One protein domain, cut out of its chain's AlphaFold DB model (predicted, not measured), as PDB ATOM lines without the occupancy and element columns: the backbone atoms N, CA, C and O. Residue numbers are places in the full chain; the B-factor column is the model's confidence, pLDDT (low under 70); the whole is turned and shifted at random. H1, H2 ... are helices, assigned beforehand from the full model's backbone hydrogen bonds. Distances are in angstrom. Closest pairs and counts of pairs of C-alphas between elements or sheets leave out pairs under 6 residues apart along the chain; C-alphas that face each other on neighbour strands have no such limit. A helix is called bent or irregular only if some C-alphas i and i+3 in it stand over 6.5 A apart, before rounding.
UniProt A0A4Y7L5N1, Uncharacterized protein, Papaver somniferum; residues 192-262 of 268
ATOM      1  N   LYS A 192     105.426 106.037 127.671       70.88
ATOM      2  CA  LYS A 192     106.206 106.853 126.724       70.88
ATOM      3  C   LYS A 192     106.688 106.034 125.524       70.88
ATOM      4  O   LYS A 192     106.881 106.605 124.452       70.88
ATOM      5  N   LYS A 193     106.854 104.714 125.668       75.31
ATOM      6  CA  LYS A 193     107.102 103.793 124.543       75.31
ATOM      7  C   LYS A 193     105.803 103.431 123.828       75.31
ATOM      8  O   LYS A 193     105.764 103.500 122.605       75.31
ATOM      9  N   LEU A 194     104.734 103.120 124.564       70.81
ATOM     10  CA  LEU A 194     103.440 102.753 123.970       70.81
ATOM     11  C   LEU A 194     102.788 103.914 123.194       70.81
ATOM     12  O   LEU A 194     102.232 103.694 122.128       70.81
ATOM     13  N   VAL A 195     102.918 105.160 123.657       67.06
ATOM     14  CA  VAL A 195     102.390 106.371 122.988       67.06
ATOM     15  C   VAL A 195     103.192 106.755 121.733       67.06
ATOM     16  O   VAL A 195     102.667 107.456 120.867       67.06
ATOM     17  N   LYS A 196     104.427 106.253 121.572       72.19
ATOM     18  CA  LYS A 196     105.176 106.327 120.301       72.19
ATOM     19  C   LYS A 196     104.688 105.314 119.258       72.19
ATOM     20  O   LYS A 196     105.119 105.379 118.112       72.19
ATOM     21  N   LEU A 197     103.817 104.372 119.630       68.12
ATOM     22  CA  LEU A 197     103.178 103.468 118.680       68.12
ATOM     23  C   LEU A 197     101.970 104.183 118.065       68.12
ATOM     24  O   LEU A 197     101.018 104.529 118.762       68.12
ATOM     25  N   ASN A 198     101.988 104.356 116.745       69.31
ATOM     26  CA  ASN A 198     100.930 105.065 116.017       69.31
ATOM     27  C   ASN A 198      99.638 104.240 115.839       69.31
ATOM     28  O   ASN A 198      98.662 104.750 115.308       69.31
ATOM     29  N   SER A 199      99.618 102.965 116.253       80.38
ATOM     30  CA  SER A 199      98.469 102.070 116.069       80.38
ATOM     31  C   SER A 199      98.023 101.415 117.371       80.38
ATOM     32  O   SER A 199      98.796 100.747 118.064       80.38
ATOM     33  N   PHE A 200      96.726 101.535 117.652       82.94
ATOM     34  CA  PHE A 200      96.065 100.911 118.795       82.94
ATOM     35  C   PHE A 200      96.170  99.390 118.821       82.94
ATOM     36  O   PHE A 200      96.336  98.820 119.898       82.94
ATOM     37  N   THR A 201      96.152  98.717 117.665       85.00
ATOM     38  CA  THR A 201      96.327  97.254 117.629       85.00
ATOM     39  C   THR A 201      97.725  96.847 118.092       85.00
ATOM     40  O   THR A 201      97.910  95.739 118.593       85.00
ATOM     41  N   THR A 202      98.720  97.730 117.967       85.69
ATOM     42  CA  THR A 202     100.075  97.522 118.497       85.69
ATOM     43  C   THR A 202     100.142  97.837 119.991       85.69
ATOM     44  O   THR A 202     100.766  97.078 120.728       85.69
ATOM     45  N   ILE A 203      99.449  98.879 120.470       86.19
ATOM     46  CA  ILE A 203      99.353  99.179 121.911       86.19
ATOM     47  C   ILE A 203      98.677  98.022 122.660       86.19
ATOM     48  O   ILE A 203      99.205  97.557 123.665       86.19
ATOM     49  N   TYR A 204      97.554  97.503 122.157       89.12
ATOM     50  CA  TYR A 204      96.823  96.411 122.809       89.12
ATOM     51  C   TYR A 204      97.637  95.109 122.828       89.12
ATOM     52  O   TYR A 204      97.689  94.441 123.860       89.12
ATOM     53  N   ARG A 205      98.363  94.793 121.743       88.31
ATOM     54  CA  ARG A 205      99.348  93.694 121.733       88.31
ATOM     55  C   ARG A 205     100.481  93.924 122.736       88.31
ATOM     56  O   ARG A 205     100.862  92.990 123.431       88.31
ATOM     57  N   GLY A 206     100.949  95.163 122.887       85.69
ATOM     58  CA  GLY A 206     101.902  95.557 123.929       85.69
ATOM     59  C   GLY A 206     101.387  95.358 125.360       85.69
ATOM     60  O   GLY A 206     102.191  95.132 126.257       85.69
ATOM     61  N   LEU A 207     100.066  95.374 125.576       88.31
ATOM     62  CA  LEU A 207      99.411  95.045 126.851       88.31
ATOM     63  C   LEU A 207      99.112  93.539 127.023       88.31
ATOM     64  O   LEU A 207      98.596  93.134 128.065       88.31
ATOM     65  N   GLY A 208      99.452  92.706 126.033       88.25
ATOM     66  CA  GLY A 208      99.219  91.258 126.036       88.25
ATOM     67  C   GLY A 208      97.875  90.814 125.449       88.25
ATOM     68  O   GLY A 208      97.529  89.641 125.559       88.25
ATOM     69  N   VAL A 209      97.109  91.710 124.818       89.38
ATOM     70  CA  VAL A 209      95.851  91.350 124.148       89.38
ATOM     71  C   VAL A 209      96.149  90.758 122.770       89.38
ATOM     72  O   VAL A 209      96.898  91.341 121.982       89.38
ATOM     73  N   ASN A 210      95.522  89.630 122.433       88.44
ATOM     74  CA  ASN A 210      95.593  89.079 121.083       88.44
ATOM     75  C   ASN A 210      94.717  89.909 120.125       88.44
ATOM     76  O   ASN A 210      93.491  89.816 120.158       88.44
ATOM     77  N   VAL A 211      95.347  90.744 119.293       87.56
ATOM     78  CA  VAL A 211      94.651  91.677 118.393       87.56
ATOM     79  C   VAL A 211      95.112  91.489 116.947       87.56
ATOM     80  O   VAL A 211      96.287  91.736 116.651       87.56
ATOM     81  N   PRO A 212      94.205  91.110 116.023       84.19
ATOM     82  CA  PRO A 212      94.509  91.056 114.600       84.19
ATOM     83  C   PRO A 212      94.965  92.419 114.048       84.19
ATOM     84  O   PRO A 212      94.374  93.450 114.382       84.19
ATOM     85  N   PRO A 213      95.990  92.466 113.176       77.50
ATOM     86  CA  PRO A 213      96.536  93.727 112.674       77.50
ATOM     87  C   PRO A 213      95.596  94.490 111.723       77.50
ATOM     88  O   PRO A 213      95.809  95.680 111.524       77.50
ATOM     89  N   TRP A 214      94.573  93.836 111.161       81.94
ATOM     90  CA  TRP A 214      93.653  94.390 110.154       81.94
ATOM     91  C   TRP A 214      92.345  94.978 110.719       81.94
ATOM     92  O   TRP A 214      91.425  95.262 109.953       81.94
ATOM     93  N   LEU A 215      92.212  95.132 112.044       87.50
ATOM     94  CA  LEU A 215      91.006  95.726 112.632       87.50
ATOM     95  C   LEU A 215      90.878  97.215 112.283       87.50
ATOM     96  O   LEU A 215      91.822  97.986 112.465       87.50
ATOM     97  N   ASN A 216      89.682  97.628 111.862       86.56
ATOM     98  CA  ASN A 216      89.355  99.039 111.651       86.56
ATOM     99  C   ASN A 216      89.077  99.773 112.980       86.56
ATOM    100  O   ASN A 216      88.867  99.150 114.023       86.56
ATOM    101  N   ILE A 217      89.045 101.112 112.947       84.25
ATOM    102  CA  ILE A 217      88.892 101.943 114.154       84.25
ATOM    103  C   ILE A 217      87.628 101.619 114.966       84.25
ATOM    104  O   ILE A 217      87.668 101.609 116.195       84.25
ATOM    105  N   GLU A 218      86.515 101.280 114.312       88.00
ATOM    106  CA  GLU A 218      85.259 100.985 115.005       88.00
ATOM    107  C   GLU A 218      85.289  99.605 115.684       88.00
ATOM    108  O   GLU A 218      84.796  99.436 116.800       88.00
ATOM    109  N   GLN A 219      85.965  98.625 115.077       89.69
ATOM    110  CA  GLN A 219      86.279  97.353 115.732       89.69
ATOM    111  C   GLN A 219      87.241  97.552 116.914       89.69
ATOM    112  O   GLN A 219      87.027  96.964 117.973       89.69
ATOM    113  N   VAL A 220      88.250  98.421 116.782       88.56
ATOM    114  CA  VAL A 220      89.185  98.774 117.867       88.56
ATOM    115  C   VAL A 220      88.473  99.478 119.035       88.56
ATOM    116  O   VAL A 220      88.793  99.204 120.193       88.56
ATOM    117  N   ARG A 221      87.475 100.332 118.766       89.19
ATOM    118  CA  ARG A 221      86.617 100.962 119.792       89.19
ATOM    119  C   ARG A 221      85.709  99.960 120.503       89.19
ATOM    120  O   ARG A 221      85.535 100.057 121.717       89.19
ATOM    121  N   LYS A 222      85.137  98.991 119.781       91.06
ATOM    122  CA  LYS A 222      84.373  97.887 120.395       91.06
ATOM    123  C   LYS A 222      85.279  97.029 121.278       91.06
ATOM    124  O   LYS A 222      84.943  96.791 122.432       91.06
ATOM    125  N   LEU A 223      86.459  96.677 120.774       91.06
ATOM    126  CA  LEU A 223      87.471  95.915 121.501       91.06
ATOM    127  C   LEU A 223      87.960  96.647 122.767       91.06
ATOM    128  O   LEU A 223      88.059  96.017 123.813       91.06
ATOM    129  N   TYR A 224      88.166  97.971 122.716       91.69
ATOM    130  CA  TYR A 224      88.439  98.792 123.909       91.69
ATOM    131  C   TYR A 224      87.369  98.607 124.991       91.69
ATOM    132  O   TYR A 224      87.709  98.374 126.147       91.69
ATOM    133  N   LYS A 225      86.079  98.681 124.622       91.62
ATOM    134  CA  LYS A 225      84.970  98.509 125.574       91.62
ATOM    135  C   LYS A 225      84.980  97.114 126.199       91.62
ATOM    136  O   LYS A 225      84.826  97.012 127.409       91.62
ATOM    137  N   THR A 226      85.204  96.066 125.402       93.31
ATOM    138  CA  THR A 226      85.313  94.684 125.897       93.31
ATOM    139  C   THR A 226      86.458  94.538 126.900       93.31
ATOM    140  O   THR A 226      86.212  94.170 128.045       93.31
ATOM    141  N   ILE A 227      87.682  94.925 126.522       92.62
ATOM    142  CA  ILE A 227      88.868  94.832 127.391       92.62
ATOM    143  C   ILE A 227      88.679  95.663 128.671       92.62
ATOM    144  O   ILE A 227      89.020  95.221 129.765       92.62
ATOM    145  N   SER A 228      88.111  96.869 128.553       91.94
ATOM    146  CA  SER A 228      87.868  97.752 129.698       91.94
ATOM    147  C   SER A 228      86.849  97.189 130.692       91.94
ATOM    148  O   SER A 228      86.892  97.577 131.857       91.94
ATOM    149  N   LEU A 229      85.934  96.321 130.248       93.25
ATOM    150  CA  LEU A 229      85.006  95.599 131.118       93.25
ATOM    151  C   LEU A 229      85.664  94.346 131.710       93.25
ATOM    152  O   LEU A 229      85.507  94.092 132.898       93.25
ATOM    153  N   GLU A 230      86.425  93.588 130.915       92.81
ATOM    154  CA  GLU A 230      87.142  92.383 131.365       92.81
ATOM    155  C   GLU A 230      88.203  92.682 132.432       92.81
ATOM    156  O   GLU A 230      88.360  91.906 133.372       92.81
ATOM    157  N   TRP A 231      88.913  93.809 132.321       93.94
ATOM    158  CA  TRP A 231      89.916  94.250 133.299       93.94
ATOM    159  C   TRP A 231      89.345  95.139 134.414       93.94
ATOM    160  O   TRP A 231      90.113  95.674 135.216       93.94
ATOM    161  N   HIS A 232      88.023  95.330 134.473       91.81
ATOM    162  CA  HIS A 232      87.395  96.095 135.548       91.81
ATOM    163  C   HIS A 232      87.536  95.351 136.891       91.81
ATOM    164  O   HIS A 232      87.360  94.129 136.901       91.81
ATOM    165  N   PRO A 233      87.783  96.038 138.028       88.31
ATOM    166  CA  PRO A 233      87.881  95.399 139.346       88.31
ATOM    167  C   PRO A 233      86.723  94.434 139.661       88.31
ATOM    168  O   PRO A 233      86.954  93.309 140.097       88.31
ATOM    169  N   ASP A 234      85.487  94.810 139.318       91.31
ATOM    170  CA  ASP A 234      84.278  93.984 139.509       91.31
ATOM    171  C   ASP A 234      84.272  92.665 138.710       91.31
ATOM    172  O   ASP A 234      83.451  91.781 138.965       91.31
ATOM    173  N   LYS A 235      85.146  92.524 137.707       90.75
ATOM    174  CA  LYS A 235      85.361  91.280 136.955       90.75
ATOM    175  C   LYS A 235      86.618  90.541 137.401       90.75
ATOM    176  O   LYS A 235      86.645  89.316 137.317       90.75
ATOM    177  N   THR A 236      87.624  91.253 137.904       91.44
ATOM    178  CA  THR A 236      88.919  90.674 138.281       91.44
ATOM    179  C   THR A 236      89.045  90.311 139.761       91.44
ATOM    180  O   THR A 236      90.002  89.630 140.109       91.44
ATOM    181  N   PHE A 237      88.085  90.651 140.632       89.12
ATOM    182  CA  PHE A 237      88.166  90.403 142.087       89.12
ATOM    183  C   PHE A 237      88.387  88.937 142.520       89.12
ATOM    184  O   PHE A 237      88.852  88.700 143.633       89.12
ATOM    185  N   ASN A 238      88.077  87.956 141.661       91.19
ATOM    186  CA  ASN A 238      88.338  86.529 141.907       91.19
ATOM    187  C   ASN A 238      89.722  86.052 141.425       91.19
ATOM    188  O   ASN A 238      90.092  84.907 141.677       91.19
ATOM    189  N   LEU A 239      90.475  86.883 140.696       90.88
ATOM    190  CA  LEU A 239      91.819  86.540 140.229       90.88
ATOM    191  C   LEU A 239      92.831  86.592 141.387       90.88
ATOM    192  O   LEU A 239      92.607  87.318 142.360       90.88
ATOM    193  N   PRO A 240      93.981  85.903 141.283       93.75
ATOM    194  CA  PRO A 240      95.099  86.091 142.202       93.75
ATOM    195  C   PRO A 240      95.488  87.568 142.340       93.75
ATOM    196  O   PRO A 240      95.523  88.307 141.359       93.75
ATOM    197  N   VAL A 241      95.847  87.999 143.553       87.38
ATOM    198  CA  VAL A 241      96.117  89.412 143.893       87.38
ATOM    199  C   VAL A 241      97.087  90.101 142.919       87.38
ATOM    200  O   VAL A 241      96.850  91.233 142.501       87.38
ATOM    201  N   ARG A 242      98.146  89.401 142.485       89.75
ATOM    202  CA  ARG A 242      99.107  89.914 141.491       89.75
ATOM    203  C   ARG A 242      98.479  90.129 140.111       89.75
ATOM    204  O   ARG A 242      98.783  91.117 139.452       89.75
ATOM    205  N   GLU A 243      97.579  89.253 139.680       91.31
ATOM    206  CA  GLU A 243      96.853  89.412 138.413       91.31
ATOM    207  C   GLU A 243      95.846  90.570 138.485       91.31
ATOM    208  O   GLU A 243      95.711  91.327 137.521       91.31
ATOM    209  N   GLN A 244      95.203  90.789 139.638       92.44
ATOM    210  CA  GLN A 244      94.379  91.984 139.876       92.44
ATOM    211  C   GLN A 244      95.207  93.270 139.753       92.44
ATOM    212  O   GLN A 244      94.834  94.185 139.018       92.44
ATOM    213  N   ASP A 245      96.361  93.326 140.422       91.75
ATOM    214  CA  ASP A 245      97.277  94.468 140.354       91.75
ATOM    215  C   ASP A 245      97.806  94.693 138.918       91.75
ATOM    216  O   ASP A 245      97.896  95.837 138.464       91.75
ATOM    217  N   GLU A 246      98.087  93.623 138.159       91.94
ATOM    218  CA  GLU A 246      98.522  93.718 136.760       91.94
ATOM    219  C   GLU A 246      97.396  94.176 135.811       91.94
ATOM    220  O   GLU A 246      97.626  95.051 134.972       91.94
ATOM    221  N   THR A 247      96.172  93.651 135.943       93.31
ATOM    222  CA  THR A 247      95.011  94.097 135.141       93.31
ATOM    223  C   THR A 247      94.628  95.545 135.442       93.31
ATOM    224  O   THR A 247      94.412  96.313 134.506       93.31
ATOM    225  N   ALA A 248      94.655  95.968 136.710       91.94
ATOM    226  CA  ALA A 248      94.419  97.357 137.106       91.94
ATOM    227  C   ALA A 248      95.461  98.319 136.500       91.94
ATOM    228  O   ALA A 248      95.109  99.394 136.001       91.94
ATOM    229  N   VAL A 249      96.741  97.923 136.470       91.06
ATOM    230  CA  VAL A 249      97.799  98.677 135.779       91.06
ATOM    231  C   VAL A 249      97.549  98.734 134.268       91.06
ATOM    232  O   VAL A 249      97.578  99.827 133.695       91.06
ATOM    233  N   LYS A 250      97.250  97.601 133.618       91.50
ATOM    234  CA  LYS A 250      96.942  97.550 132.176       91.50
ATOM    235  C   LYS A 250      95.736  98.418 131.814       91.50
ATOM    236  O   LYS A 250      95.806  99.163 130.839       91.50
ATOM    237  N   LEU A 251      94.671  98.394 132.617       92.06
ATOM    238  CA  LEU A 251      93.485  99.237 132.448       92.06
ATOM    239  C   LEU A 251      93.820 100.728 132.605       92.06
ATOM    240  O   LEU A 251      93.380 101.549 131.801       92.06
ATOM    241  N   ARG A 252      94.656 101.094 133.585       90.06
ATOM    242  CA  ARG A 252      95.132 102.477 133.766       90.06
ATOM    243  C   ARG A 252      95.964 102.962 132.569       90.06
ATOM    244  O   ARG A 252      95.809 104.109 132.151       90.06
ATOM    245  N   VAL A 253      96.801 102.101 131.985       87.81
ATOM    246  CA  VAL A 253      97.543 102.393 130.740       87.81
ATOM    247  C   VAL A 253      96.591 102.533 129.547       87.81
ATOM    248  O   VAL A 253      96.684 103.509 128.803       87.81
ATOM    249  N   LEU A 254      95.641 101.606 129.395       88.62
ATOM    250  CA  LEU A 254      94.627 101.609 128.337       88.62
ATOM    251  C   LEU A 254      93.774 102.890 128.373       88.62
ATOM    252  O   LEU A 254      93.566 103.540 127.350       88.62
ATOM    253  N   ASN A 255      93.349 103.315 129.564       87.81
ATOM    254  CA  ASN A 255      92.592 104.551 129.754       87.81
ATOM    255  C   ASN A 255      93.426 105.807 129.462       87.81
ATOM    256  O   ASN A 255      92.898 106.765 128.901       87.81
ATOM    257  N   ARG A 256      94.739 105.787 129.727       85.50
ATOM    258  CA  ARG A 256      95.656 106.873 129.336       85.50
ATOM    259  C   ARG A 256      95.904 106.995 127.833       85.50
ATOM    260  O   ARG A 256      96.409 108.031 127.421       85.50
ATOM    261  N   VAL A 257      95.562 106.001 127.012       82.12
ATOM    262  CA  VAL A 257      95.598 106.127 125.538       82.12
ATOM    263  C   VAL A 257      94.209 106.307 124.916       82.12
ATOM    264  O   VAL A 257      94.109 106.551 123.716       82.12
ATOM    265  N   LYS A 258      93.138 106.242 125.723       84.44
ATOM    266  CA  LYS A 258      91.735 106.322 125.282       84.44
ATOM    267  C   LYS A 258      91.434 107.553 124.432       84.44
ATOM    268  O   LYS A 258      90.703 107.423 123.458       84.44
ATOM    269  N   TYR A 259      91.965 108.730 124.780       78.38
ATOM    270  CA  TYR A 259      91.621 109.977 124.082       78.38
ATOM    271  C   TYR A 259      91.920 109.895 122.577       78.38
ATOM    272  O   TYR A 259      91.060 110.229 121.773       78.38
ATOM    273  N   ARG A 260      93.044 109.277 122.186       75.06
ATOM    274  CA  ARG A 260      93.415 109.039 120.779       75.06
ATOM    275  C   ARG A 260      92.443 108.133 119.987       75.06
ATOM    276  O   ARG A 260      92.541 108.098 118.770       75.06
ATOM    277  N   LEU A 261      91.524 107.386 120.623       72.19
ATOM    278  CA  LEU A 261      90.482 106.597 119.918       72.19
ATOM    279  C   LEU A 261      89.320 107.463 119.410       72.19
ATOM    280  O   LEU A 261      88.527 107.028 118.563       72.19
ATOM    281  N   TYR A 262      89.173 108.641 120.011       70.38
ATOM    282  CA  TYR A 262      88.049 109.559 119.847       70.38
ATOM    283  C   TYR A 262      88.494 110.950 119.380       70.38
ATOM    284  O   TYR A 262      87.644 111.790 119.118       70.38
TER     285      TYR A 262
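Overview. This is residues 192 to 262 of the 268 residues of an uncharacterized protein of Papaver somniferum (UniProt A0A4Y7L5N1). Two long helices, H4 and H2, lie side by side and run opposite ways, with the short helix H1 near both of them at the end where H2 begins and H4 finishes. The very short H3 and its tight links join H2 to H4 at the other end. The printed part has 71 residues with four named helices, in the order H1, H2, H3, H4, and no named strand; its class is all helix. It is compact, with a radius of gyration of the C-alphas of 12.2 A, and spans 33 by 24 by 20 A.

Arrangement. H4, residues 241 to 261, touches H2, residues 217 to 230, at a shallow tilt of 27 degrees, opposite ways; their closest C-alphas, of Leu 251 and Ser 228, are 6.4 A apart. H4 touches H3, residues 233 to 236, with residues 244 to 248 alone, closest at the C-alphas of Gln 244 and Thr 236, 5.8 A. H1, residues 200 to 206, is close to H4 but not clearly touching, closest at the C-alphas of Tyr 204 and Leu 254, 7.9 A. H1 is also close to H2 but not clearly touching, closest at the C-alphas of Phe 200 and Val 220, 7.3 A. H1 and H3 are apart. Every O i to N i+4 pair is within hydrogen-bond range in H1 and H2, and 14 of 17 are in H4; H3 is too short for such a pair.

Along the chain. H4 measures 30.0 A from C-alpha 241 at (96.117, 89.412, 143.893) to C-alpha 261 at (90.482, 106.597, 119.918). It has a kink of 31 degrees near residue 255 and is irregular, with C-alphas 256 and 259 7.3 A apart. H2 measures 19.8 A, H1 9.4 A and H3 5.0 A. H1 begins at C-alpha 200, (96.065, 100.911, 118.795).

Size, cuts and confidence. The two C-alphas farthest apart, of Asn 216 and Val 241, are 34.3 A apart. The printed part has no cut. The link from H1 to H2, 10 residues, is short, and no link is long. The mean pLDDT of the printed part is 86.3; residues 195, 197 and 198 are under 70.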